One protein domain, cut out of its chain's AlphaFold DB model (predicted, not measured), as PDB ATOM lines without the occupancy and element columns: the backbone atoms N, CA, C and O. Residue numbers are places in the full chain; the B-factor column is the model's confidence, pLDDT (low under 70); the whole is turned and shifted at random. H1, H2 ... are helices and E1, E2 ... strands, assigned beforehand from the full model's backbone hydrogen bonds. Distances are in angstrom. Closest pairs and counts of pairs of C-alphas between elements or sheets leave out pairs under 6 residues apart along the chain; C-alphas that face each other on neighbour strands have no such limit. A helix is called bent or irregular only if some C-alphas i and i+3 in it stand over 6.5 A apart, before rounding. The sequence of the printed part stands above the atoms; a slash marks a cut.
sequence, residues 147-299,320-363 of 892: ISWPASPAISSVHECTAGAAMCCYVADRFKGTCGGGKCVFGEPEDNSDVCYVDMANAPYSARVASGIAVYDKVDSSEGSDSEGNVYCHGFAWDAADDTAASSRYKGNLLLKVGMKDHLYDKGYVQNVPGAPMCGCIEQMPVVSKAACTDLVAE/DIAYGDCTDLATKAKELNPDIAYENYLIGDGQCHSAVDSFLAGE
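AT A GLANCE: This is residues 147 to 299 and 320 to 363 of the 892 residues of the protein "Hypothetical protein" of Ditylum brightwellii (UniProt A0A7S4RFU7). A strongly twisted sheet of five strands lies between two helices, H3 on one face, which the sheet curls round, and H4 on the other: three layers, with helices on both faces of a sheet. A separate small ribbon of two strands, E2 and E3, has H5 packed on it, and long loops join the parts. The printed part has 197 residues with five named helices and seven named strands, in the order E1, E2, H1, E3, E4, H2, H3, E5, E6, E7, H4, H5; its class is mixed, helices and strands, and under half of its residues, 81, are in named elements. The large sheet, mixed, has the order E5, E1, E4, E6, E7, and the small one is antiparallel. The whole is compact, with a radius of gyration of the C-alphas of 16.5 A and spans of 50 by 46 by 30 A.

HOW THE PARTS SIT: E1, residues 165 to 170, is the antiparallel neighbour of E4, residues 232 to 237, with N 168 and O 234 2.8 A apart. E2, residues 195 to 199, and E3, residues 213 to 215, are antiparallel, with N 198 and O 214 at 2.8 A; H1, residues 204 to 207, between them in the chain, is not on the large sheet. H2, residues 246 to 249, and H3, residues 251 to 267, are on the same face of that sheet. Leu 254 of H3 and Phe 236 have the closest C-alphas of H3 and E4, 6.8 A apart. E5, residues 279 to 281, is antiparallel to E1, with N 280 and O 167 at 3.0 A. E4, H2, H3 and E5 form a split strand-helix-strand unit, two strands running the same way with E1 between them, its crossover right-handed. E6, residues 292 to 299, is parallel to E4, with N 235 and O 292 at 2.8 A, and antiparallel to E7, residues 320 to 325, with N 297 and O 322 at 2.9 A. H4, residues 329 to 336, is on the opposite face from H3, over E4 and along it at 2 degrees on the local plane, at a height over the sheet of 8.0 A. H5, residues 352 to 362, comes closest to E2 at the C-alphas of Cys 352 and Cys 196, 4.8 A. Every O i to N i+4 pair is within hydrogen-bond range in H4 and H5, and 8 of 13 in H3; H1 and H2 are too short for such a pair.

IN THESE COORDINATES: E1 begins at C-alpha 165 (-6.561, 26.727, 41.888). H3 is 21.1 A long and irregular, C-alphas 259 and 262 being 7.0 A apart; E6 is 23.6 A and H5 15.4 A, ending at C-alpha 362 (18.243, 26.632, 42.548).

THE WHOLE: The C-alphas farthest apart, of Glu 223 and Thr 244, are 51.0 A apart. Residues 300 to 319 are not printed, and C-alphas 299 and 320 are 5.0 A apart across the cut. The long links are E1 to E2, E3 to E4, H3 to E5 and H4 to H5. The model's pLDDT is under 70 at residues 151 to 153, 176 to 187 and 217 to 227.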
ATOM      1  N   ILE A 147     -21.550  27.820  49.427       95.00
ATOM      2  CA  ILE A 147     -20.673  27.753  50.594       95.00
ATOM      3  C   ILE A 147     -19.654  28.882  50.463       95.00
ATOM      4  O   ILE A 147     -18.988  29.013  49.435       95.00
ATOM      5  N   SER A 148     -19.522  29.711  51.497       92.75
ATOM      6  CA  SER A 148     -18.566  30.819  51.478       92.75
ATOM      7  C   SER A 148     -17.134  30.291  51.386       92.75
ATOM      8  O   SER A 148     -16.801  29.319  52.064       92.75
ATOM      9  N   TRP A 149     -16.253  30.975  50.659       92.00
ATOM     10  CA  TRP A 149     -14.820  30.709  50.773       92.00
ATOM     11  C   TRP A 149     -14.309  31.117  52.168       92.00
ATOM     12  O   TRP A 149     -14.660  32.204  52.637       92.00
ATOM     13  N   PRO A 150     -13.498  30.292  52.851       88.38
ATOM     14  CA  PRO A 150     -12.947  30.648  54.155       88.38
ATOM     15  C   PRO A 150     -11.973  31.830  54.024       88.38
ATOM     16  O   PRO A 150     -10.892  31.716  53.449       88.38
ATOM     17  N   ALA A 151     -12.359  32.993  54.550       69.69
ATOM     18  CA  ALA A 151     -11.503  34.175  54.569       69.69
ATOM     19  C   ALA A 151     -10.434  34.077  55.674       69.69
ATOM     20  O   ALA A 151     -10.645  33.458  56.717       69.69
ATOM     21  N   SER A 152      -9.279  34.719  55.476       60.16
ATOM     22  CA  SER A 152      -8.233  34.798  56.505       60.16
ATOM     23  C   SER A 152      -8.751  35.455  57.797       60.16
ATOM     24  O   SER A 152      -9.528  36.411  57.718       60.16
ATOM     25  N   PRO A 153      -8.328  34.982  58.990       64.50
ATOM     26  CA  PRO A 153      -7.333  33.932  59.244       64.50
ATOM     27  C   PRO A 153      -7.947  32.533  59.462       64.50
ATOM     28  O   PRO A 153      -7.321  31.693  60.118       64.50
ATOM     29  N   ALA A 154      -9.171  32.281  58.978       73.50
ATOM     30  CA  ALA A 154      -9.905  31.050  59.278       73.50
ATOM     31  C   ALA A 154      -9.151  29.812  58.785       73.50
ATOM     32  O   ALA A 154      -8.844  28.953  59.598       73.50
ATOM     33  N   ILE A 155      -8.747  29.752  57.509       85.62
ATOM     34  CA  ILE A 155      -7.893  28.678  56.973       85.62
ATOM     35  C   ILE A 155      -6.767  29.306  56.146       85.62
ATOM     36  O   ILE A 155      -6.989  29.812  55.049       85.62
ATOM     37  N   SER A 156      -5.546  29.302  56.687       84.50
ATOM     38  CA  SER A 156      -4.394  29.980  56.074       84.50
ATOM     39  C   SER A 156      -3.922  29.331  54.773       84.50
ATOM     40  O   SER A 156      -3.433  30.036  53.899       84.50
ATOM     41  N   SER A 157      -4.081  28.011  54.638       87.88
ATOM     42  CA  SER A 157      -3.586  27.264  53.480       87.88
ATOM     43  C   SER A 157      -4.330  27.584  52.182       87.88
ATOM     44  O   SER A 157      -3.793  27.375  51.104       87.88
ATOM     45  N   VAL A 158      -5.556  28.108  52.270       89.19
ATOM     46  CA  VAL A 158      -6.417  28.473  51.126       89.19
ATOM     47  C   VAL A 158      -6.605  29.993  51.002       89.19
ATOM     48  O   VAL A 158      -7.558  30.485  50.389       89.19
ATOM     49  N   HIS A 159      -5.712  30.759  51.628       85.75
ATOM     50  CA  HIS A 159      -5.716  32.213  51.554       85.75
ATOM     51  C   HIS A 159      -4.930  32.699  50.332       85.75
ATOM     52  O   HIS A 159      -3.812  32.250  50.111       85.75
ATOM     53  N   GLU A 160      -5.508  33.645  49.581       82.69
ATOM     54  CA  GLU A 160      -4.852  34.322  48.448       82.69
ATOM     55  C   GLU A 160      -4.303  33.369  47.369       82.69
ATOM     56  O   GLU A 160      -3.152  33.477  46.963       82.69
ATOM     57  N   CYS A 161      -5.133  32.452  46.857       91.50
ATOM     58  CA  CYS A 161      -4.722  31.585  45.745       91.50
ATOM     59  C   CYS A 161      -4.708  32.369  44.423       91.50
ATOM     60  O   CYS A 161      -5.701  32.410  43.686       91.50
ATOM     61  N   THR A 162      -3.589  33.033  44.149       93.19
ATOM     62  CA  THR A 162      -3.364  33.860  42.957       93.19
ATOM     63  C   THR A 162      -3.399  33.068  41.656       93.19
ATOM     64  O   THR A 162      -3.808  33.595  40.627       93.19
ATOM     65  N   ALA A 163      -3.047  31.787  41.711       95.25
ATOM     66  CA  ALA A 163      -3.110  30.851  40.606       95.25
ATOM     67  C   ALA A 163      -4.534  30.353  40.333       95.25
ATOM     68  O   ALA A 163      -4.699  29.499  39.477       95.25
ATOM     69  N   GLY A 164      -5.569  30.795  41.057       96.25
ATOM     70  CA  GLY A 164      -6.949  30.387  40.763       96.25
ATOM     71  C   GLY A 164      -7.216  28.884  40.898       96.25
ATOM     72  O   GLY A 164      -8.125  28.366  40.254       96.25
ATOM     73  N   ALA A 165      -6.417  28.164  41.687       97.75
ATOM     74  CA  ALA A 165      -6.561  26.727  41.888       97.75
ATOM     75  C   ALA A 165      -6.207  26.319  43.320       97.75
ATOM     76  O   ALA A 165      -5.372  26.939  43.983       97.75
ATOM     77  N   ALA A 166      -6.842  25.248  43.788       97.56
ATOM     78  CA  ALA A 166      -6.561  24.620  45.070       97.56
ATOM     79  C   ALA A 166      -6.458  23.105  44.896       97.56
ATOM     80  O   ALA A 166      -7.125  22.519  44.040       97.56
ATOM     81  N   MET A 167      -5.630  22.474  45.720       97.94
ATOM     82  CA  MET A 167      -5.362  21.042  45.677       97.94
ATOM     83  C   MET A 167      -5.364  20.470  47.092       97.94
ATOM     84  O   MET A 167      -4.951  21.129  48.044       97.94
ATOM     85  N   CYS A 168      -5.836  19.235  47.214       97.94
ATOM     86  CA  CYS A 168      -5.722  18.397  48.396       97.94
ATOM     87  C   CYS A 168      -4.871  17.174  48.062       97.94
ATOM     88  O   CYS A 168      -5.128  16.550  47.036       97.94
ATOM     89  N   CYS A 169      -3.922  16.809  48.922       97.25
ATOM     90  CA  CYS A 169      -3.129  15.587  48.782       97.25
ATOM     91  C   CYS A 169      -3.160  14.795  50.090       97.25
ATOM     92  O   CYS A 169      -2.858  15.334  51.159       97.25
ATOM     93  N   TYR A 170      -3.533  13.522  49.987       94.56
ATOM     94  CA  TYR A 170      -3.754  12.625  51.116       94.56
ATOM     95  C   TYR A 170      -2.760  11.472  51.088       94.56
ATOM     96  O   TYR A 170      -2.523  10.902  50.025       94.56
ATOM     97  N   VAL A 171      -2.240  11.102  52.259       91.62
ATOM     98  CA  VAL A 171      -1.215  10.045  52.411       91.62
ATOM     99  C   VAL A 171      -1.675   8.871  53.279       91.62
ATOM    100  O   VAL A 171      -0.956   7.891  53.442       91.62
ATOM    101  N   ALA A 172      -2.870   8.949  53.869       88.38
ATOM    102  CA  ALA A 172      -3.397   7.906  54.740       88.38
ATOM    103  C   ALA A 172      -4.896   7.686  54.534       88.38
ATOM    104  O   ALA A 172      -5.641   8.602  54.191       88.38
ATOM    105  N   ASP A 173      -5.352   6.471  54.824       86.00
ATOM    106  CA  ASP A 173      -6.761   6.102  54.881       86.00
ATOM    107  C   ASP A 173      -7.134   5.601  56.286       86.00
ATOM    108  O   ASP A 173      -6.522   4.681  56.847       86.00
ATOM    109  N   ARG A 174      -8.175   6.209  56.865       81.19
ATOM    110  CA  ARG A 174      -8.636   5.932  58.230       81.19
ATOM    111  C   ARG A 174      -9.736   4.872  58.358       81.19
ATOM    112  O   ARG A 174     -10.088   4.549  59.498       81.19
ATOM    113  N   PHE A 175     -10.305   4.339  57.265       74.06
ATOM    114  CA  PHE A 175     -11.302   3.255  57.350       74.06
ATOM    115  C   PHE A 175     -11.480   2.316  56.133       74.06
ATOM    116  O   PHE A 175     -12.037   1.231  56.333       74.06
ATOM    117  N   LYS A 176     -11.070   2.660  54.903       59.78
ATOM    118  CA  LYS A 176     -11.523   1.978  53.666       59.78
ATOM    119  C   LYS A 176     -10.416   1.382  52.780       59.78
ATOM    120  O   LYS A 176     -10.701   0.439  52.040       59.78
ATOM    121  N   GLY A 177      -9.188   1.877  52.867       49.97
ATOM    122  CA  GLY A 177      -8.123   1.653  51.887       49.97
ATOM    123  C   GLY A 177      -7.575   0.235  51.918       49.97
ATOM    124  O   GLY A 177      -6.855  -0.139  52.841       49.97
ATOM    125  N   THR A 178      -7.946  -0.581  50.923       48.88
ATOM    126  CA  THR A 178      -7.275  -1.837  50.499       48.88
ATOM    127  C   THR A 178      -7.010  -2.938  51.544       48.88
ATOM    128  O   THR A 178      -6.474  -3.997  51.216       48.88
ATOM    129  N   CYS A 179      -7.440  -2.776  52.792       51.72
ATOM    130  CA  CYS A 179      -7.162  -3.711  53.875       51.72
ATOM    131  C   CYS A 179      -8.210  -4.830  53.942       51.72
ATOM    132  O   CYS A 179      -9.243  -4.728  54.608       51.72
ATOM    133  N   GLY A 180      -7.921  -5.963  53.303       44.38
ATOM    134  CA  GLY A 180      -8.616  -7.212  53.603       44.38
ATOM    135  C   GLY A 180      -8.306  -7.689  55.030       44.38
ATOM    136  O   GLY A 180      -7.152  -7.922  55.370       44.38
ATOM    137  N   GLY A 181      -9.330  -7.902  55.869       47.34
ATOM    138  CA  GLY A 181      -9.193  -8.744  57.071       47.34
ATOM    139  C   GLY A 181      -9.083  -8.061  58.445       47.34
ATOM    140  O   GLY A 181      -8.545  -8.670  59.368       47.34
ATOM    141  N   GLY A 182      -9.634  -6.857  58.636       48.06
ATOM    142  CA  GLY A 182      -9.931  -6.334  59.983       48.06
ATOM    143  C   GLY A 182      -8.745  -5.764  60.772       48.06
ATOM    144  O   GLY A 182      -8.777  -5.760  62.002       48.06
ATOM    145  N   LYS A 183      -7.707  -5.273  60.086       49.69
ATOM    146  CA  LYS A 183      -6.572  -4.553  60.686       49.69
ATOM    147  C   LYS A 183      -6.306  -3.238  59.940       49.69
ATOM    148  O   LYS A 183      -5.262  -3.086  59.327       49.69
ATOM    149  N   CYS A 184      -7.257  -2.306  59.968       57.25
ATOM    150  CA  CYS A 184      -7.142  -0.998  59.307       57.25
ATOM    151  C   CYS A 184      -6.361   0.005  60.166       57.25
ATOM    152  O   CYS A 184      -6.876   1.068  60.481       57.25
ATOM    153  N   VAL A 185      -5.163  -0.350  60.624       53.53
ATOM    154  CA  VAL A 185      -4.289   0.616  61.295       53.53
ATOM    155  C   VAL A 185      -3.215   0.993  60.278       53.53
ATOM    156  O   VAL A 185      -2.391   0.136  59.973       53.53
ATOM    157  N   PHE A 186      -3.258   2.227  59.757       57.47
ATOM    158  CA  PHE A 186      -2.336   2.777  58.741       57.47
ATOM    159  C   PHE A 186      -2.520   2.226  57.310       57.47
ATOM    160  O   PHE A 186      -1.569   1.738  56.709       57.47
ATOM    161  N   GLY A 187      -3.746   2.266  56.774       68.75
ATOM    162  CA  GLY A 187      -3.970   1.977  55.351       68.75
ATOM    163  C   GLY A 187      -3.488   3.131  54.468       68.75
ATOM    164  O   GLY A 187      -3.575   4.288  54.873       68.75
ATOM    165  N   GLU A 188      -3.000   2.816  53.273       78.88
ATOM    166  CA  GLU A 188      -2.640   3.801  52.249       78.88
ATOM    167  C   GLU A 188      -3.870   4.134  51.380       78.88
ATOM    168  O   GLU A 188      -4.732   3.261  51.192       78.88
ATOM    169  N   PRO A 189      -3.994   5.371  50.865       88.25
ATOM    170  CA  PRO A 189      -5.037   5.717  49.906       88.25
ATOM    171  C   PRO A 189      -4.804   5.016  48.554       88.25
ATOM    172  O   PRO A 189      -3.812   4.309  48.349       88.25
ATOM    173  N   GLU A 190      -5.742   5.186  47.619       89.06
ATOM    174  CA  GLU A 190      -5.465   4.871  46.212       89.06
ATOM    175  C   GLU A 190      -4.336   5.774  45.708       89.06
ATOM    176  O   GLU A 190      -4.277   6.945  46.072       89.06
ATOM    177  N   ASP A 191      -3.461   5.236  44.866       89.12
ATOM    178  CA  ASP A 191      -2.367   5.999  44.273       89.12
ATOM    179  C   ASP A 191      -2.817   6.638  42.954       89.12
ATOM    180  O   ASP A 191      -3.245   5.935  42.028       89.12
ATOM    181  N   ASN A 192      -2.762   7.968  42.866       92.81
ATOM    182  CA  ASN A 192      -3.002   8.684  41.614       92.81
ATOM    183  C   ASN A 192      -1.940   9.735  41.290       92.81
ATOM    184  O   ASN A 192      -2.095  10.411  40.270       92.81
ATOM    185  N   SER A 193      -0.922   9.907  42.128       92.75
ATOM    186  CA  SER A 193       0.055  10.969  41.967       92.75
ATOM    187  C   SER A 193       1.327  10.679  42.739       92.75
ATOM    188  O   SER A 193       1.269  10.398  43.925       92.75
ATOM    189  N   ASP A 194       2.453  10.944  42.089       90.50
ATOM    190  CA  ASP A 194       3.758  11.032  42.731       90.50
ATOM    191  C   ASP A 194       4.016  12.445  43.286       90.50
ATOM    192  O   ASP A 194       3.818  13.435  42.575       90.50
ATOM    193  N   VAL A 195       4.463  12.560  44.528       92.50
ATOM    194  CA  VAL A 195       4.971  13.762  45.196       92.50
ATOM    195  C   VAL A 195       6.451  13.870  44.897       92.50
ATOM    196  O   VAL A 195       7.211  12.946  45.147       92.50
ATOM    197  N   CYS A 196       6.885  15.032  44.417       91.25
ATOM    198  CA  CYS A 196       8.281  15.249  44.056       91.25
ATOM    199  C   CYS A 196       9.040  15.971  45.177       91.25
ATOM    200  O   CYS A 196      10.088  15.535  45.658       91.25
ATOM    201  N   TYR A 197       8.517  17.116  45.620       92.75
ATOM    202  CA  TYR A 197       9.104  17.872  46.722       92.75
ATOM    203  C   TYR A 197       8.098  18.812  47.384       92.75
ATOM    204  O   TYR A 197       7.072  19.192  46.815       92.75
ATOM    205  N   VAL A 198       8.438  19.212  48.605       95.06
ATOM    206  CA  VAL A 198       7.762  20.246  49.381       95.06
ATOM    207  C   VAL A 198       8.767  21.344  49.695       95.06
ATOM    208  O   VAL A 198       9.760  21.106  50.389       95.06
ATOM    209  N   ASP A 199       8.467  22.554  49.232       95.12
ATOM    210  CA  ASP A 199       9.096  23.774  49.724       95.12
ATOM    211  C   ASP A 199       8.250  24.346  50.869       95.12
ATOM    212  O   ASP A 199       7.184  24.935  50.672       95.12
ATOM    213  N   MET A 200       8.726  24.156  52.098       95.31
ATOM    214  CA  MET A 200       8.016  24.576  53.307       95.31
ATOM    215  C   MET A 200       7.945  26.103  53.444       95.31
ATOM    216  O   MET A 200       7.151  26.596  54.249       95.31
ATOM    217  N   ALA A 201       8.739  26.864  52.676       94.00
ATOM    218  CA  ALA A 201       8.645  28.323  52.642       94.00
ATOM    219  C   ALA A 201       7.323  28.806  52.022       94.00
ATOM    220  O   ALA A 201       6.861  29.896  52.362       94.00
ATOM    221  N   ASN A 202       6.680  27.983  51.185       92.56
ATOM    222  CA  ASN A 202       5.387  28.306  50.579       92.56
ATOM    223  C   ASN A 202       4.220  28.174  51.570       92.56
ATOM    224  O   ASN A 202       3.200  28.839  51.411       92.56
ATOM    225  N   ALA A 203       4.367  27.357  52.620       91.50
ATOM    226  CA  ALA A 203       3.312  27.095  53.600       91.50
ATOM    227  C   ALA A 203       3.840  27.026  55.051       91.50
ATOM    228  O   ALA A 203       3.628  26.026  55.746       91.50
ATOM    229  N   PRO A 204       4.483  28.085  55.580       91.06
ATOM    230  CA  PRO A 204       5.215  28.022  56.849       91.06
ATOM    231  C   PRO A 204       4.322  27.721  58.065       91.06
ATOM    232  O   PRO A 204       4.752  27.099  59.038       91.06
ATOM    233  N   TYR A 205       3.048  28.127  58.017       86.62
ATOM    234  CA  TYR A 205       2.079  27.819  59.072       86.62
ATOM    235  C   TYR A 205       1.736  26.327  59.125       86.62
ATOM    236  O   TYR A 205       1.703  25.748  60.211       86.62
ATOM    237  N   SER A 206       1.523  25.704  57.964       88.44
ATOM    238  CA  SER A 206       1.214  24.278  57.838       88.44
ATOM    239  C   SER A 206       2.451  23.422  58.115       88.44
ATOM    240  O   SER A 206       2.368  22.444  58.855       88.44
ATOM    241  N   ALA A 207       3.619  23.847  57.621       90.94
ATOM    242  CA  ALA A 207       4.904  23.191  57.850       90.94
ATOM    243  C   ALA A 207       5.400  23.295  59.305       90.94
ATOM    244  O   ALA A 207       6.259  22.524  59.733       90.94
ATOM    245  N   ARG A 208       4.871  24.254  60.080       90.81
ATOM    246  CA  ARG A 208       5.292  24.585  61.456       90.81
ATOM    247  C   ARG A 208       6.767  25.011  61.565       90.81
ATOM    248  O   ARG A 208       7.335  25.005  62.658       90.81
ATOM    249  N   VAL A 209       7.365  25.425  60.449       93.50
ATOM    250  CA  VAL A 209       8.734  25.946  60.322       93.50
ATOM    251  C   VAL A 209       8.742  27.124  59.349       93.50
ATOM    252  O   VAL A 209       7.855  27.247  58.514       93.50
ATOM    253  N   ALA A 210       9.731  28.016  59.457       92.31
ATOM    254  CA  ALA A 210       9.805  29.194  58.587       92.31
ATOM    255  C   ALA A 210      10.164  28.851  57.128       92.31
ATOM    256  O   ALA A 210       9.748  29.553  56.216       92.31
ATOM    257  N   SER A 211      10.977  27.812  56.935       93.19
ATOM    258  CA  SER A 211      11.426  27.289  55.645       93.19
ATOM    259  C   SER A 211      12.069  25.918  55.885       93.19
ATOM    260  O   SER A 211      12.441  25.586  57.017       93.19
ATOM    261  N   GLY A 212      12.169  25.118  54.832       92.25
ATOM    262  CA  GLY A 212      12.672  23.756  54.848       92.25
ATOM    263  C   GLY A 212      12.337  23.066  53.533       92.25
ATOM    264  O   GLY A 212      11.423  23.478  52.826       92.25
ATOM    265  N   ILE A 213      13.082  22.015  53.217       91.56
ATOM    266  CA  ILE A 213      12.910  21.244  51.990       91.56
ATOM    267  C   ILE A 213      12.641  19.798  52.388       91.56
ATOM    268  O   ILE A 213      13.413  19.221  53.158       91.56
ATOM    269  N   ALA A 214      11.572  19.212  51.857       89.94
ATOM    270  CA  ALA A 214      11.378  17.766  51.857       89.94
ATOM    271  C   ALA A 214      11.352  17.261  50.413       89.94
ATOM    272  O   ALA A 214      10.718  17.860  49.550       89.94
ATOM    273  N   VAL A 215      12.072  16.177  50.156       87.94
ATOM    274  CA  VAL A 215      12.222  15.573  48.830       87.94
ATOM    275  C   VAL A 215      11.682  14.157  48.890       87.94
ATOM    276  O   VAL A 215      12.075  13.390  49.769       87.94
ATOM    277  N   TYR A 216      10.823  13.836  47.933       80.94
ATOM    278  CA  TYR A 216      10.172  12.548  47.757       80.94
ATOM    279  C   TYR A 216      10.547  12.107  46.339       80.94
ATOM    280  O   TYR A 216      10.071  12.660  45.357       80.94
ATOM    281  N   ASP A 217      11.563  11.254  46.212       65.19
ATOM    282  CA  ASP A 217      12.067  10.856  44.894       65.19
ATOM    283  C   ASP A 217      11.621   9.433  44.593       65.19
ATOM    284  O   ASP A 217      12.070   8.483  45.244       65.19
ATOM    285  N   LYS A 218      10.753   9.294  43.593       59.47
ATOM    286  CA  LYS A 218      10.400   8.005  43.016       59.47
ATOM    287  C   LYS A 218      11.524   7.575  42.084       59.47
ATOM    288  O   LYS A 218      11.548   7.910  40.900       59.47
ATOM    289  N   VAL A 219      12.481   6.824  42.627       50.75
ATOM    290  CA  VAL A 219      13.425   6.090  41.784       50.75
ATOM    291  C   VAL A 219      12.620   5.002  41.094       50.75
ATOM    292  O   VAL A 219      12.093   4.105  41.751       50.75
ATOM    293  N   ASP A 220      12.520   5.123  39.776       45.56
ATOM    294  CA  ASP A 220      11.884   4.183  38.861       45.56
ATOM    295  C   ASP A 220      12.465   2.777  39.104       45.56
ATOM    296  O   ASP A 220      13.513   2.402  38.571       45.56
ATOM    297  N   SER A 221      11.870   2.024  40.031       41.53
ATOM    298  CA  SER A 221      12.413   0.745  40.458       41.53
ATOM    299  C   SER A 221      11.315  -0.294  40.565       41.53
ATOM    300  O   SER A 221      10.395  -0.262  41.379       41.53
ATOM    301  N   SER A 222      11.491  -1.307  39.735       38.19
ATOM    302  CA  SER A 222      10.890  -2.618  39.862       38.19
ATOM    303  C   SER A 222      11.252  -3.342  41.171       38.19
ATOM    304  O   SER A 222      10.836  -4.486  41.322       38.19
ATOM    305  N   GLU A 223      12.002  -2.739  42.107       38.78
ATOM    306  CA  GLU A 223      12.414  -3.361  43.373       38.78
ATOM    307  C   GLU A 223      12.647  -2.336  44.507       38.78
ATOM    308  O   GLU A 223      13.781  -1.974  44.800       38.78
ATOM    309  N   GLY A 224      11.590  -1.939  45.223       39.97
ATOM    310  CA  GLY A 224      11.719  -1.325  46.555       39.97
ATOM    311  C   GLY A 224      10.816  -0.116  46.762       39.97
ATOM    312  O   GLY A 224      10.772   0.765  45.920       39.97
ATOM    313  N   SER A 225      10.071  -0.119  47.871       44.69
ATOM    314  CA  SER A 225       8.981   0.808  48.206       44.69
ATOM    315  C   SER A 225       9.264   2.270  47.866       44.69
ATOM    316  O   SER A 225      10.295   2.804  48.281       44.69
ATOM    317  N   ASP A 226       8.291   2.898  47.210       55.75
ATOM    318  CA  ASP A 226       8.218   4.341  47.041       55.75
ATOM    319  C   ASP A 226       8.452   5.056  48.383       55.75
ATOM    320  O   ASP A 226       7.915   4.644  49.417       55.75
ATOM    321  N   SER A 227       9.293   6.090  48.383       61.53
ATOM    322  CA  SER A 227       9.602   6.855  49.597       61.53
ATOM    323  C   SER A 227       8.393   7.636  50.118       61.53
ATOM    324  O   SER A 227       8.350   7.973  51.303       61.53
ATOM    325  N   GLU A 228       7.413   7.898  49.251       75.62
ATOM    326  CA  GLU A 228       6.198   8.639  49.585       75.62
ATOM    327  C   GLU A 228       5.010   7.749  50.006       75.62
ATOM    328  O   GLU A 228       4.108   8.233  50.690       75.62
ATOM    329  N   GLY A 229       5.025   6.454  49.662       79.12
ATOM    330  CA  GLY A 229       3.853   5.571  49.765       79.12
ATOM    331  C   GLY A 229       2.846   5.806  48.630       79.12
ATOM    332  O   GLY A 229       3.224   6.278  47.568       79.12
ATOM    333  N   ASN A 230       1.567   5.473  48.821       87.06
ATOM    334  CA  ASN A 230       0.532   5.912  47.875       87.06
ATOM    335  C   ASN A 230       0.052   7.312  48.253       87.06
ATOM    336  O   ASN A 230      -0.302   7.550  49.416       87.06
ATOM    337  N   VAL A 231      -0.074   8.197  47.265       92.12
ATOM    338  CA  VAL A 231      -0.630   9.536  47.464       92.12
ATOM    339  C   VAL A 231      -1.812   9.757  46.528       92.12
ATOM    340  O   VAL A 231      -1.770   9.451  45.336       92.12
ATOM    341  N   TYR A 232      -2.893  10.310  47.083       94.50
ATOM    342  CA  TYR A 232      -4.045  10.736  46.294       94.50
ATOM    343  C   TYR A 232      -4.143  12.259  46.287       94.50
ATOM    344  O   TYR A 232      -4.469  12.859  47.313       94.50
ATOM    345  N   CYS A 233      -3.927  12.886  45.134       97.75
ATOM    346  CA  CYS A 233      -4.107  14.317  44.928       97.75
ATOM    347  C   CYS A 233      -5.372  14.621  44.107       97.75
ATOM    348  O   CYS A 233      -5.650  14.009  43.070       97.75
ATOM    349  N   HIS A 234      -6.165  15.587  44.571       98.12
ATOM    350  CA  HIS A 234      -7.391  16.058  43.920       98.12
ATOM    351  C   HIS A 234      -7.542  17.554  44.158       98.12
ATOM    352  O   HIS A 234      -7.485  18.006  45.299       98.12
ATOM    353  N   GLY A 235      -7.769  18.327  43.106       97.94
ATOM    354  CA  GLY A 235      -8.076  19.743  43.231       97.94
ATOM    355  C   GLY A 235      -9.217  20.226  42.352       97.94
ATOM    356  O   GLY A 235     -10.025  19.464  41.819       97.94
ATOM    357  N   PHE A 236      -9.289  21.542  42.258       98.12
ATOM    358  CA  PHE A 236     -10.262  22.277  41.467       98.12
ATOM    359  C   PHE A 236      -9.702  23.662  41.128       98.12
ATOM    360  O   PHE A 236      -8.799  24.163  41.805       98.12
ATOM    361  N   ALA A 237     -10.256  24.290  40.095       97.75
ATOM    362  CA  ALA A 237      -9.842  25.610  39.638       97.75
ATOM    363  C   ALA A 237     -11.044  26.532  39.398       97.75
ATOM    364  O   ALA A 237     -12.168  26.073  39.176       97.75
ATOM    365  N   TRP A 238     -10.797  27.835  39.451       96.81
ATOM    366  CA  TRP A 238     -11.758  28.898  39.171       96.81
ATOM    367  C   TRP A 238     -11.104  30.020  38.363       96.81
ATOM    368  O   TRP A 238      -9.883  30.056  38.213       96.81
ATOM    369  N   ASP A 239     -11.920  30.925  37.829       95.69
ATOM    370  CA  ASP A 239     -11.430  32.084  37.085       95.69
ATOM    371  C   ASP A 239     -10.903  33.144  38.067       95.69
ATOM    372  O   ASP A 239     -11.662  33.807  38.777       95.69
ATOM    373  N   ALA A 240      -9.585  33.282  38.179       92.44
ATOM    374  CA  ALA A 240      -8.984  34.232  39.111       92.44
ATOM    375  C   ALA A 240      -9.168  35.697  38.680       92.44
ATOM    376  O   ALA A 240      -9.025  36.589  39.520       92.44
ATOM    377  N   ALA A 241      -9.463  35.947  37.400       91.75
ATOM    378  CA  ALA A 241      -9.645  37.284  36.847       91.75
ATOM    379  C   ALA A 241     -11.104  37.760  36.921       91.75
ATOM    380  O   ALA A 241     -11.337  38.969  36.991       91.75
ATOM    381  N   ASP A 242     -12.064  36.833  36.935       89.94
ATOM    382  CA  ASP A 242     -13.498  37.113  37.020       89.94
ATOM    383  C   ASP A 242     -14.116  36.560  38.319       89.94
ATOM    384  O   ASP A 242     -14.421  35.372  38.460       89.94
ATOM    385  N   ASP A 243     -14.354  37.448  39.290       87.44
ATOM    386  CA  ASP A 243     -15.050  37.115  40.538       87.44
ATOM    387  C   ASP A 243     -16.560  36.875  40.344       87.44
ATOM    388  O   ASP A 243     -17.218  36.294  41.216       87.44
ATOM    389  N   THR A 244     -17.093  37.246  39.176       86.12
ATOM    390  CA  THR A 244     -18.459  36.976  38.726       86.12
ATOM    391  C   THR A 244     -18.576  35.707  37.881       86.12
ATOM    392  O   THR A 244     -19.669  35.373  37.425       86.12
ATOM    393  N   ALA A 245     -17.515  34.918  37.723       89.69
ATOM    394  CA  ALA A 245     -17.648  33.573  37.180       89.69
ATOM    395  C   ALA A 245     -18.305  32.636  38.212       89.69
ATOM    396  O   ALA A 245     -18.045  32.713  39.418       89.69
ATOM    397  N   ALA A 246     -19.131  31.690  37.751       90.25
ATOM    398  CA  ALA A 246     -19.751  30.692  38.628       90.25
ATOM    399  C   ALA A 246     -18.706  29.855  39.391       90.25
ATOM    400  O   ALA A 246     -18.856  29.612  40.591       90.25
ATOM    401  N   SER A 247     -17.613  29.471  38.723       92.38
ATOM    402  CA  SER A 247     -16.491  28.758  39.344       92.38
ATOM    403  C   SER A 247     -15.865  29.561  40.492       92.38
ATOM    404  O   SER A 247     -15.492  28.982  41.511       92.38
ATOM    405  N   SER A 248     -15.829  30.891  40.380       93.19
ATOM    406  CA  SER A 248     -15.255  31.806  41.374       93.19
ATOM    407  C   SER A 248     -16.182  32.080  42.549       93.19
ATOM    408  O   SER A 248     -15.710  32.124  43.689       93.19
ATOM    409  N   ARG A 249     -17.492  32.213  42.307       92.12
ATOM    410  CA  ARG A 249     -18.491  32.382  43.374       92.12
ATOM    411  C   ARG A 249     -18.636  31.124  44.221       92.12
ATOM    412  O   ARG A 249     -18.648  31.206  45.446       92.12
ATOM    413  N   TYR A 250     -18.715  29.961  43.579       94.75
ATOM    414  CA  TYR A 250     -19.032  28.693  44.240       94.75
ATOM    415  C   TYR A 250     -17.800  27.834  44.560       94.75
ATOM    416  O   TYR A 250     -17.937  26.677  44.945       94.75
ATOM    417  N   LYS A 251     -16.575  28.372  44.487       94.88
ATOM    418  CA  LYS A 251     -15.350  27.631  44.859       94.88
ATOM    419  C   LYS A 251     -15.349  27.080  46.290       94.88
ATOM    420  O   LYS A 251     -14.722  26.056  46.548       94.88
ATOM    421  N   GLY A 252     -16.087  27.690  47.224       95.12
ATOM    422  CA  GLY A 252     -16.277  27.126  48.567       95.12
ATOM    423  C   GLY A 252     -17.018  25.782  48.549       95.12
ATOM    424  O   GLY A 252     -16.705  24.898  49.347       95.12
ATOM    425  N   ASN A 253     -17.939  25.585  47.599       97.00
ATOM    426  CA  ASN A 253     -18.622  24.311  47.375       97.00
ATOM    427  C   ASN A 253     -17.634  23.234  46.902       97.00
ATOM    428  O   ASN A 253     -17.697  22.096  47.368       97.00
ATOM    429  N   LEU A 254     -16.690  23.596  46.023       97.25
ATOM    430  CA  LEU A 254     -15.632  22.691  45.559       97.25
ATOM    431  C   LEU A 254     -14.681  22.305  46.696       97.25
ATOM    432  O   LEU A 254     -14.363  21.126  46.837       97.25
ATOM    433  N   LEU A 255     -14.305  23.253  47.564       96.31
ATOM    434  CA  LEU A 255     -13.486  22.967  48.749       96.31
ATOM    435  C   LEU A 255     -14.187  22.005  49.717       96.31
ATOM    436  O   LEU A 255     -13.570  21.048  50.181       96.31
ATOM    437  N   LEU A 256     -15.479  22.223  49.989       96.56
ATOM    438  CA  LEU A 256     -16.298  21.304  50.786       96.56
ATOM    439  C   LEU A 256     -16.333  19.908  50.153       96.56
ATOM    440  O   LEU A 256     -16.148  18.902  50.844       96.56
ATOM    441  N   LYS A 257     -16.580  19.845  48.841       96.69
ATOM    442  CA  LYS A 257     -16.702  18.586  48.115       96.69
ATOM    443  C   LYS A 257     -15.393  17.801  48.127       96.69
ATOM    444  O   LYS A 257     -15.377  16.683  48.632       96.69
ATOM    445  N   VAL A 258     -14.313  18.385  47.616       97.00
ATOM    446  CA  VAL A 258     -13.014  17.714  47.488       97.00
ATOM    447  C   VAL A 258     -12.404  17.482  48.870       97.00
ATOM    448  O   VAL A 258     -12.134  16.344  49.239       97.00
ATOM    449  N   GLY A 259     -12.267  18.533  49.680       94.50
ATOM    450  CA  GLY A 259     -11.541  18.485  50.947       94.50
ATOM    451  C   GLY A 259     -12.195  17.630  52.033       94.50
ATOM    452  O   GLY A 259     -11.491  16.991  52.815       94.50
ATOM    453  N   MET A 260     -13.533  17.618  52.098       95.12
ATOM    454  CA  MET A 260     -14.273  17.022  53.217       95.12
ATOM    455  C   MET A 260     -15.246  15.917  52.795       95.12
ATOM    456  O   MET A 260     -15.284  14.865  53.432       95.12
ATOM    457  N   LYS A 261     -16.068  16.115  51.759       94.88
ATOM    458  CA  LYS A 261     -17.105  15.132  51.414       94.88
ATOM    459  C   LYS A 261     -16.533  13.895  50.723       94.88
ATOM    460  O   LYS A 261     -16.765  12.782  51.193       94.88
ATOM    461  N   ASP A 262     -15.827  14.085  49.616       94.56
ATOM    462  CA  ASP A 262     -15.354  12.988  48.773       94.56
ATOM    463  C   ASP A 262     -14.217  12.236  49.478       94.56
ATOM    464  O   ASP A 262     -14.255  11.011  49.597       94.56
ATOM    465  N   HIS A 263     -13.229  12.962  50.007       92.75
ATOM    466  CA  HIS A 263     -12.015  12.332  50.528       92.75
ATOM    467  C   HIS A 263     -12.088  12.009  52.011       92.75
ATOM    468  O   HIS A 263     -11.959  10.838  52.355       92.75
ATOM    469  N   LEU A 264     -12.400  12.965  52.891       91.81
ATOM    470  CA  LEU A 264     -12.556  12.655  54.316       91.81
ATOM    471  C   LEU A 264     -13.760  11.722  54.556       91.81
ATOM    472  O   LEU A 264     -13.574  10.633  55.091       91.81
ATOM    473  N   TYR A 265     -14.983  12.122  54.188       90.75
ATOM    474  CA  TYR A 265     -16.206  11.411  54.594       90.75
ATOM    475  C   TYR A 265     -16.468  10.119  53.803       90.75
ATOM    476  O   TYR A 265     -16.742   9.084  54.411       90.75
ATOM    477  N   ASP A 266     -16.410  10.145  52.466       89.12
ATOM    478  CA  ASP A 266     -16.772   8.977  51.644       89.12
ATOM    479  C   ASP A 266     -15.641   7.952  51.513       89.12
ATOM    480  O   ASP A 266     -15.907   6.735  51.511       89.12
ATOM    481  N   LYS A 267     -14.396   8.427  51.371       87.75
ATOM    482  CA  LYS A 267     -13.213   7.577  51.181       87.75
ATOM    483  C   LYS A 267     -12.424   7.326  52.465       87.75
ATOM    484  O   LYS A 267     -11.928   6.221  52.621       87.75
ATOM    485  N   GLY A 268     -12.372   8.276  53.397       87.00
ATOM    486  CA  GLY A 268     -11.543   8.171  54.602       87.00
ATOM    487  C   GLY A 268     -10.107   8.641  54.418       87.00
ATOM    488  O   GLY A 268      -9.271   8.354  55.272       87.00
ATOM    489  N   TYR A 269      -9.813   9.349  53.333       90.69
ATOM    490  CA  TYR A 269      -8.490   9.873  53.033       90.69
ATOM    491  C   TYR A 269      -8.180  11.086  53.902       90.69
ATOM    492  O   TYR A 269      -8.974  12.023  54.010       90.69
ATOM    493  N   VAL A 270      -7.030  11.027  54.560       90.88
ATOM    494  CA  VAL A 270      -6.589  11.969  55.585       90.88
ATOM    495  C   VAL A 270      -5.064  12.089  55.603       90.88
ATOM    496  O   VAL A 270      -4.362  11.380  54.887       90.88
ATOM    497  N   GLN A 271      -4.580  12.975  56.479       91.19
ATOM    498  CA  GLN A 271      -3.181  13.370  56.662       91.19
ATOM    499  C   GLN A 271      -2.577  14.073  55.448       91.19
ATOM    500  O   GLN A 271      -2.893  13.788  54.298       91.19
ATOM    501  N   ASN A 272      -1.726  15.046  55.741       92.62
ATOM    502  CA  ASN A 272      -0.997  15.825  54.760       92.62
ATOM    503  C   ASN A 272       0.312  15.135  54.374       92.62
ATOM    504  O   ASN A 272       0.914  14.425  55.181       92.62
ATOM    505  N   VAL A 273       0.802  15.446  53.176       93.81
ATOM    506  CA  VAL A 273       2.211  15.224  52.837       93.81
ATOM    507  C   VAL A 273       3.073  15.971  53.869       93.81
ATOM    508  O   VAL A 273       2.816  17.157  54.120       93.81
ATOM    509  N   PRO A 274       4.065  15.324  54.513       90.56
ATOM    510  CA  PRO A 274       4.835  15.972  55.565       90.56
ATOM    511  C   PRO A 274       5.487  17.281  55.092       90.56
ATOM    512  O   PRO A 274       6.147  17.338  54.061       90.56
ATOM    513  N   GLY A 275       5.295  18.351  55.865       90.56
ATOM    514  CA  GLY A 275       5.784  19.693  55.527       90.56
ATOM    515  C   GLY A 275       4.842  20.535  54.662       90.56
ATOM    516  O   GLY A 275       5.080  21.730  54.532       90.56
ATOM    517  N   ALA A 276       3.768  19.962  54.119       95.00
ATOM    518  CA  ALA A 276       2.757  20.676  53.341       95.00
ATOM    519  C   ALA A 276       1.394  20.701  54.059       95.00
ATOM    520  O   ALA A 276       1.175  19.908  54.976       95.00
ATOM    521  N   PRO A 277       0.448  21.579  53.685       95.19
ATOM    522  CA  PRO A 277      -0.947  21.429  54.086       95.19
ATOM    523  C   PRO A 277      -1.590  20.174  53.468       95.19
ATOM    524  O   PRO A 277      -1.117  19.630  52.474       95.19
ATOM    525  N   MET A 278      -2.695  19.711  54.060       95.44
ATOM    526  CA  MET A 278      -3.525  18.630  53.507       95.44
ATOM    527  C   MET A 278      -4.350  19.132  52.320       95.44
ATOM    528  O   MET A 278      -4.479  18.426  51.327       95.44
ATOM    529  N   CYS A 279      -4.890  20.351  52.422       96.00
ATOM    530  CA  CYS A 279      -5.394  21.098  51.274       96.00
ATOM    531  C   CYS A 279      -4.994  22.563  51.363       96.00
ATOM    532  O   CYS A 279      -5.035  23.162  52.444       96.00
ATOM    533  N   GLY A 280      -4.711  23.161  50.215       95.19
ATOM    534  CA  GLY A 280      -4.325  24.555  50.109       95.19
ATOM    535  C   GLY A 280      -4.469  25.098  48.695       95.19
ATOM    536  O   GLY A 280      -4.831  24.373  47.765       95.19
ATOM    537  N   CYS A 281      -4.173  26.385  48.541       96.06
ATOM    538  CA  CYS A 281      -3.851  26.977  47.251       96.06
ATOM    539  C   CYS A 281      -2.753  26.147  46.587       96.06
ATOM    540  O   CYS A 281      -1.848  25.677  47.278       96.06
ATOM    541  N   ILE A 282      -2.823  25.955  45.272       97.12
ATOM    542  CA  ILE A 282      -1.877  25.080  44.569       97.12
ATOM    543  C   ILE A 282      -0.415  25.514  44.780       97.12
ATOM    544  O   ILE A 282       0.471  24.674  44.852       97.12
ATOM    545  N   GLU A 283      -0.180  26.809  44.996       95.31
ATOM    546  CA  GLU A 283       1.135  27.389  45.272       95.31
ATOM    547  C   GLU A 283       1.705  27.013  46.647       95.31
ATOM    548  O   GLU A 283       2.909  27.103  46.859       95.31
ATOM    549  N   GLN A 284       0.845  26.610  47.585       94.69
ATOM    550  CA  GLN A 284       1.210  26.195  48.944       94.69
ATOM    551  C   GLN A 284       1.283  24.670  49.099       94.69
ATOM    552  O   GLN A 284       1.649  24.170  50.164       94.69
ATOM    553  N   MET A 285       0.885  23.929  48.069       96.69
ATOM    554  CA  MET A 285       0.832  22.471  48.061       96.69
ATOM    555  C   MET A 285       2.164  21.876  47.559       96.69
ATOM    556  O   MET A 285       2.967  22.598  46.964       96.69
ATOM    557  N   PRO A 286       2.444  20.580  47.815       96.25
ATOM    558  CA  PRO A 286       3.589  19.900  47.218       96.25
ATOM    559  C   PRO A 286       3.560  20.006  45.694       96.25
ATOM    560  O   PRO A 286       2.488  20.019  45.086       96.25
ATOM    561  N   VAL A 287       4.745  19.991  45.090       96.62
ATOM    562  CA  VAL A 287       4.869  19.758  43.652       96.62
ATOM    563  C   VAL A 287       4.689  18.271  43.401       96.62
ATOM    564  O   VAL A 287       5.388  17.449  44.002       96.62
ATOM    565  N   VAL A 288       3.737  17.934  42.534       95.75
ATOM    566  CA  VAL A 288       3.315  16.556  42.276       95.75
ATOM    567  C   VAL A 288       3.192  16.282  40.778       95.75
ATOM    568  O   VAL A 288       3.119  17.201  39.964       95.75
ATOM    569  N   SER A 289       3.170  15.012  40.391       93.56
ATOM    570  CA  SER A 289       3.013  14.587  38.996       93.56
ATOM    571  C   SER A 289       1.661  15.003  38.406       93.56
ATOM    572  O   SER A 289       1.626  15.567  37.313       93.56
ATOM    573  N   LYS A 290       0.545  14.776  39.109       94.81
ATOM    574  CA  LYS A 290      -0.805  15.113  38.627       94.81
ATOM    575  C   LYS A 290      -1.822  15.187  39.763       94.81
ATOM    576  O   LYS A 290      -1.562  14.792  40.889       94.81
ATOM    577  N   ALA A 291      -3.018  15.676  39.463       97.81
ATOM    578  CA  ALA A 291      -4.123  15.658  40.414       97.81
ATOM    579  C   ALA A 291      -5.455  15.462  39.690       97.81
ATOM    580  O   ALA A 291      -5.698  16.059  38.638       97.81
ATOM    581  N   ALA A 292      -6.335  14.662  40.296       97.88
ATOM    582  CA  ALA A 292      -7.724  14.555  39.862       97.88
ATOM    583  C   ALA A 292      -8.427  15.917  39.969       97.88
ATOM    584  O   ALA A 292      -8.012  16.786  40.741       97.88
ATOM    585  N   CYS A 293      -9.509  16.100  39.219       98.06
ATOM    586  CA  CYS A 293     -10.158  17.398  39.086       98.06
ATOM    587  C   CYS A 293     -11.673  17.299  39.261       98.06
ATOM    588  O   CYS A 293     -12.327  16.511  38.586       98.06
ATOM    589  N   THR A 294     -12.236  18.137  40.132       97.94
ATOM    590  CA  THR A 294     -13.689  18.370  40.198       97.94
ATOM    591  C   THR A 294     -13.996  19.792  39.764       97.94
ATOM    592  O   THR A 294     -13.378  20.737  40.257       97.94
ATOM    593  N   ASP A 295     -14.989  19.956  38.900       96.62
ATOM    594  CA  ASP A 295     -15.561  21.252  38.566       96.62
ATOM    595  C   ASP A 295     -17.035  21.329  38.972       96.62
ATOM    596  O   ASP A 295     -17.606  20.414  39.580       96.62
ATOM    597  N   LEU A 296     -17.640  22.485  38.713       95.31
ATOM    598  CA  LEU A 296     -19.067  22.670  38.883       95.31
ATOM    599  C   LEU A 296     -19.658  23.481  37.741       95.31
ATOM    600  O   LEU A 296     -18.987  24.302  37.114       95.31
ATOM    601  N   VAL A 297     -20.948  23.265  37.544       93.12
ATOM    602  CA  VAL A 297     -21.836  24.113  36.759       93.12
ATOM    603  C   VAL A 297     -22.916  24.608  37.711       93.12
ATOM    604  O   VAL A 297     -23.507  23.811  38.440       93.12
ATOM    605  N   ALA A 298     -23.151  25.916  37.726       92.56
ATOM    606  CA  ALA A 298     -24.219  26.528  38.507       92.56
ATOM    607  C   ALA A 298     -25.277  27.072  37.549       92.56
ATOM    608  O   ALA A 298     -25.010  28.003  36.792       92.56
ATOM    609  N   GLU A 299     -26.467  26.484  37.572       91.69
ATOM    610  CA  GLU A 299     -27.609  26.960  36.801       91.69
ATOM    611  C   GLU A 299     -28.446  27.886  37.687       91.69
ATOM    612  O   GLU A 299     -29.211  27.456  38.552       91.69
ATOM    613  N   ASP A 320     -29.166  25.800  40.923       93.31
ATOM    614  CA  ASP A 320     -28.944  24.358  40.884       93.31
ATOM    615  C   ASP A 320     -27.463  24.110  40.561       93.31
ATOM    616  O   ASP A 320     -26.981  24.425  39.473       93.31
ATOM    617  N   ILE A 321     -26.710  23.584  41.529       94.88
ATOM    618  CA  ILE A 321     -25.271  23.325  41.402       94.88
ATOM    619  C   ILE A 321     -25.057  21.847  41.096       94.88
ATOM    620  O   ILE A 321     -25.399  20.972  41.894       94.88
ATOM    621  N   ALA A 322     -24.444  21.565  39.952       95.69
ATOM    622  CA  ALA A 322     -24.021  20.233  39.550       95.69
ATOM    623  C   ALA A 322     -22.496  20.130  39.604       95.69
ATOM    624  O   ALA A 322     -21.794  20.974  39.051       95.69
ATOM    625  N   TYR A 323     -21.983  19.079  40.241       96.19
ATOM    626  CA  TYR A 323     -20.549  18.795  40.281       96.19
ATOM    627  C   TYR A 323     -20.155  17.851  39.146       96.19
ATOM    628  O   TYR A 323     -20.821  16.832  38.936       96.19
ATOM    629  N   GLY A 324     -19.070  18.175  38.449       94.38
ATOM    630  CA  GLY A 324     -18.515  17.398  37.348       94.38
ATOM    631  C   GLY A 324     -17.103  16.896  37.639       94.38
ATOM    632  O   GLY A 324     -16.440  17.334  38.578       94.38
ATOM    633  N   ASP A 325     -16.670  15.926  36.837       94.81
ATOM    634  CA  ASP A 325     -15.289  15.451  36.796       94.81
ATOM    635  C   ASP A 325     -14.598  16.122  35.605       94.81
ATOM    636  O   ASP A 325     -14.970  15.882  34.453       94.81
ATOM    637  N   CYS A 326     -13.611  16.974  35.888       93.62
ATOM    638  CA  CYS A 326     -12.786  17.628  34.869       93.62
ATOM    639  C   CYS A 326     -11.531  16.824  34.521       93.62
ATOM    640  O   CYS A 326     -10.708  17.285  33.732       93.62
ATOM    641  N   THR A 327     -11.401  15.599  35.040       88.31
ATOM    642  CA  THR A 327     -10.322  14.620  34.843       88.31
ATOM    643  C   THR A 327      -8.946  15.063  35.337       88.31
ATOM    644  O   THR A 327      -8.407  14.429  36.241       88.31
ATOM    645  N   ASP A 328      -8.395  16.151  34.802       92.88
ATOM    646  CA  ASP A 328      -7.038  16.627  35.067       92.88
ATOM    647  C   ASP A 328      -7.032  18.095  35.516       92.88
ATOM    648  O   ASP A 328      -7.551  18.984  34.831       92.88
ATOM    649  N   LEU A 329      -6.441  18.352  36.687       97.31
ATOM    650  CA  LEU A 329      -6.448  19.681  37.298       97.31
ATOM    651  C   LEU A 329      -5.622  20.683  36.494       97.31
ATOM    652  O   LEU A 329      -6.054  21.823  36.336       97.31
ATOM    653  N   ALA A 330      -4.465  20.270  35.971       96.19
ATOM    654  CA  ALA A 330      -3.576  21.157  35.226       96.19
ATOM    655  C   ALA A 330      -4.271  21.702  33.972       96.19
ATOM    656  O   ALA A 330      -4.246  22.906  33.714       96.19
ATOM    657  N   THR A 331      -4.952  20.822  33.235       95.88
ATOM    658  CA  THR A 331      -5.733  21.172  32.045       95.88
ATOM    659  C   THR A 331      -6.833  22.165  32.396       95.88
ATOM    660  O   THR A 331      -6.882  23.251  31.817       95.88
ATOM    661  N   LYS A 332      -7.668  21.853  33.395       96.56
ATOM    662  CA  LYS A 332      -8.785  22.725  33.779       96.56
ATOM    663  C   LYS A 332      -8.324  24.087  34.294       96.56
ATOM    664  O   LYS A 332      -8.930  25.109  33.978       96.56
ATOM    665  N   ALA A 333      -7.260  24.112  35.090       96.94
ATOM    666  CA  ALA A 333      -6.729  25.348  35.641       96.94
ATOM    667  C   ALA A 333      -6.157  26.249  34.535       96.94
ATOM    668  O   ALA A 333      -6.437  27.446  34.518       96.94
ATOM    669  N   LYS A 334      -5.456  25.667  33.553       96.50
ATOM    670  CA  LYS A 334      -4.910  26.381  32.387       96.50
ATOM    671  C   LYS A 334      -5.984  26.887  31.424       96.50
ATOM    672  O   LYS A 334      -5.799  27.937  30.818       96.50
ATOM    673  N   GLU A 335      -7.100  26.171  31.291       95.69
ATOM    674  CA  GLU A 335      -8.266  26.643  30.530       95.69
ATOM    675  C   GLU A 335      -8.854  27.932  31.117       95.69
ATOM    676  O   GLU A 335      -9.245  28.820  30.362       95.69
ATOM    677  N   LEU A 336      -8.914  28.033  32.449       96.06
ATOM    678  CA  LEU A 336      -9.482  29.187  33.153       96.06
ATOM    679  C   LEU A 336      -8.476  30.331  33.320       96.06
ATOM    680  O   LEU A 336      -8.850  31.492  33.207       96.06
ATOM    681  N   ASN A 337      -7.202  30.018  33.563       96.69
ATOM    682  CA  ASN A 337      -6.154  31.003  33.831       96.69
ATOM    683  C   ASN A 337      -4.924  30.730  32.934       96.69
ATOM    684  O   ASN A 337      -3.922  30.176  33.396       96.69
ATOM    685  N   PRO A 338      -4.968  31.104  31.643       96.25
ATOM    686  CA  PRO A 338      -3.950  30.714  30.659       96.25
ATOM    687  C   PRO A 338      -2.560  31.321  30.901       96.25
ATOM    688  O   PRO A 338      -1.573  30.799  30.382       96.25
ATOM    689  N   ASP A 339      -2.476  32.400  31.684       95.31
ATOM    690  CA  ASP A 339      -1.226  33.108  31.983       95.31
ATOM    691  C   ASP A 339      -0.426  32.485  33.145       95.31
ATOM    692  O   ASP A 339       0.694  32.915  33.429       95.31
ATOM    693  N   ILE A 340      -0.975  31.470  33.824       95.44
ATOM    694  CA  ILE A 340      -0.327  30.784  34.948       95.44
ATOM    695  C   ILE A 340       0.390  29.517  34.461       95.44
ATOM    696  O   ILE A 340      -0.180  28.669  33.773       95.44
ATOM    697  N   ALA A 341       1.654  29.362  34.860       95.38
ATOM    698  CA  ALA A 341       2.478  28.195  34.544       95.38
ATOM    699  C   ALA A 341       2.210  27.039  35.527       95.38
ATOM    700  O   ALA A 341       2.990  26.797  36.451       95.38
ATOM    701  N   TYR A 342       1.091  26.332  35.345       95.75
ATOM    702  CA  TYR A 342       0.704  25.210  36.213       95.75
ATOM    703  C   TYR A 342       1.662  24.020  36.162       95.75
ATOM    704  O   TYR A 342       1.725  23.256  37.124       95.75
ATOM    705  N   GLU A 343       2.455  23.907  35.097       93.75
ATOM    706  CA  GLU A 343       3.560  22.952  34.981       93.75
ATOM    707  C   GLU A 343       4.611  23.069  36.102       93.75
ATOM    708  O   GLU A 343       5.377  22.136  36.304       93.75
ATOM    709  N   ASN A 344       4.633  24.170  36.863       94.25
ATOM    710  CA  ASN A 344       5.503  24.324  38.035       94.25
ATOM    711  C   ASN A 344       4.957  23.637  39.302       94.25
ATOM    712  O   ASN A 344       5.701  23.467  40.264       94.25
ATOM    713  N   TYR A 345       3.671  23.275  39.321       96.19
ATOM    714  CA  TYR A 345       3.009  22.622  40.459       96.19
ATOM    715  C   TYR A 345       2.585  21.185  40.133       96.19
ATOM    716  O   TYR A 345       2.653  20.309  40.992       96.19
ATOM    717  N   LEU A 346       2.155  20.958  38.887       96.69
ATOM    718  CA  LEU A 346       1.703  19.681  38.337       96.69
ATOM    719  C   LEU A 346       2.597  19.326  37.146       96.69
ATOM    720  O   LEU A 346       2.370  19.785  36.025       96.69
ATOM    721  N   ILE A 347       3.653  18.561  37.398       93.69
ATOM    722  CA  ILE A 347       4.785  18.436  36.465       93.69
ATOM    723  C   ILE A 347       4.620  17.325  35.411       93.69
ATOM    724  O   ILE A 347       5.397  17.257  34.461       93.69
ATOM    725  N   GLY A 348       3.625  16.452  35.564       91.19
ATOM    726  CA  GLY A 348       3.401  15.273  34.730       91.19
ATOM    727  C   GLY A 348       4.085  13.995  35.237       91.19
ATOM    728  O   GLY A 348       5.059  14.024  35.991       91.19
ATOM    729  N   ASP A 349       3.563  12.849  34.791       85.38
ATOM    730  CA  ASP A 349       4.071  11.520  35.157       85.38
ATOM    731  C   ASP A 349       5.550  11.341  34.757       85.38
ATOM    732  O   ASP A 349       5.962  11.670  33.638       85.38
ATOM    733  N   GLY A 350       6.356  10.793  35.671       80.38
ATOM    734  CA  GLY A 350       7.774  10.494  35.437       80.38
ATOM    735  C   GLY A 350       8.703  11.713  35.384       80.38
ATOM    736  O   GLY A 350       9.868  11.566  35.022       80.38
ATOM    737  N   GLN A 351       8.224  12.915  35.726       84.56
ATOM    738  CA  GLN A 351       9.032  14.144  35.703       84.56
ATOM    739  C   GLN A 351       9.617  14.536  37.075       84.56
ATOM    740  O   GLN A 351      10.407  15.483  37.148       84.56
ATOM    741  N   CYS A 352       9.262  13.832  38.164       84.75
ATOM    742  CA  CYS A 352       9.651  14.228  39.529       84.75
ATOM    743  C   CYS A 352      11.163  14.342  39.695       84.75
ATOM    744  O   CYS A 352      11.634  15.336  40.241       84.75
ATOM    745  N   HIS A 353      11.925  13.393  39.153       79.12
ATOM    746  CA  HIS A 353      13.381  13.398  39.263       79.12
ATOM    747  C   HIS A 353      14.002  14.696  38.713       79.12
ATOM    748  O   HIS A 353      14.706  15.410  39.426       79.12
ATOM    749  N   SER A 354      13.656  15.069  37.475       81.25
ATOM    750  CA  SER A 354      14.143  16.304  36.848       81.25
ATOM    751  C   SER A 354      13.663  17.574  37.550       81.25
ATOM    752  O   SER A 354      14.403  18.561  37.613       81.25
ATOM    753  N   ALA A 355      12.436  17.562  38.078       86.31
ATOM    754  CA  ALA A 355      11.878  18.698  38.802       86.31
ATOM    755  C   ALA A 355      12.615  18.925  40.127       86.31
ATOM    756  O   ALA A 355      12.986  20.058  40.434       86.31
ATOM    757  N   VAL A 356      12.901  17.854  40.875       86.31
ATOM    758  CA  VAL A 356      13.653  17.959  42.128       86.31
ATOM    759  C   VAL A 356      15.084  18.421  41.876       86.31
ATOM    760  O   VAL A 356      15.560  19.304  42.586       86.31
ATOM    761  N   ASP A 357      15.770  17.872  40.874       82.88
ATOM    762  CA  ASP A 357      17.143  18.282  40.561       82.88
ATOM    763  C   ASP A 357      17.214  19.768  40.186       82.88
ATOM    764  O   ASP A 357      18.094  20.491  40.659       82.88
ATOM    765  N   SER A 358      16.245  20.246  39.399       86.19
ATOM    766  CA  SER A 358      16.135  21.662  39.033       86.19
ATOM    767  C   SER A 358      15.878  22.552  40.253       86.19
ATOM    768  O   SER A 358      16.507  23.603  40.389       86.19
ATOM    769  N   PHE A 359      14.993  22.125  41.158       90.06
ATOM    770  CA  PHE A 359      14.686  22.839  42.399       90.06
ATOM    771  C   PHE A 359      15.902  22.913  43.335       90.06
ATOM    772  O   PHE A 359      16.306  24.001  43.740       90.06
ATOM    773  N   LEU A 360      16.541  21.775  43.622       87.25
ATOM    774  CA  LEU A 360      17.710  21.716  44.502       87.25
ATOM    775  C   LEU A 360      18.884  22.529  43.946       87.25
ATOM    776  O   LEU A 360      19.544  23.238  44.708       87.25
ATOM    777  N   ALA A 361      19.109  22.497  42.628       84.25
ATOM    778  CA  ALA A 361      20.140  23.313  41.991       84.25
ATOM    779  C   ALA A 361      19.900  24.819  42.203       84.25
ATOM    780  O   ALA A 361      20.860  25.564  42.422       84.25
ATOM    781  N   GLY A 362      18.635  25.262  42.199       85.62
ATOM    782  CA  GLY A 362      18.243  26.632  42.548       85.62
ATOM    783  C   GLY A 362      18.609  27.020  43.985       85.62
ATOM    784  O   GLY A 362      19.044  28.144  44.226       85.62
ATOM    785  N   GLU A 363      18.545  26.062  44.908       85.00
ATOM    786  CA  GLU A 363      18.940  26.207  46.317       85.00
ATOM    787  C   GLU A 363      20.458  26.042  46.547       85.00
ATOM    788  O   GLU A 363      20.940  26.062  47.681       85.00
TER     789      GLU A 363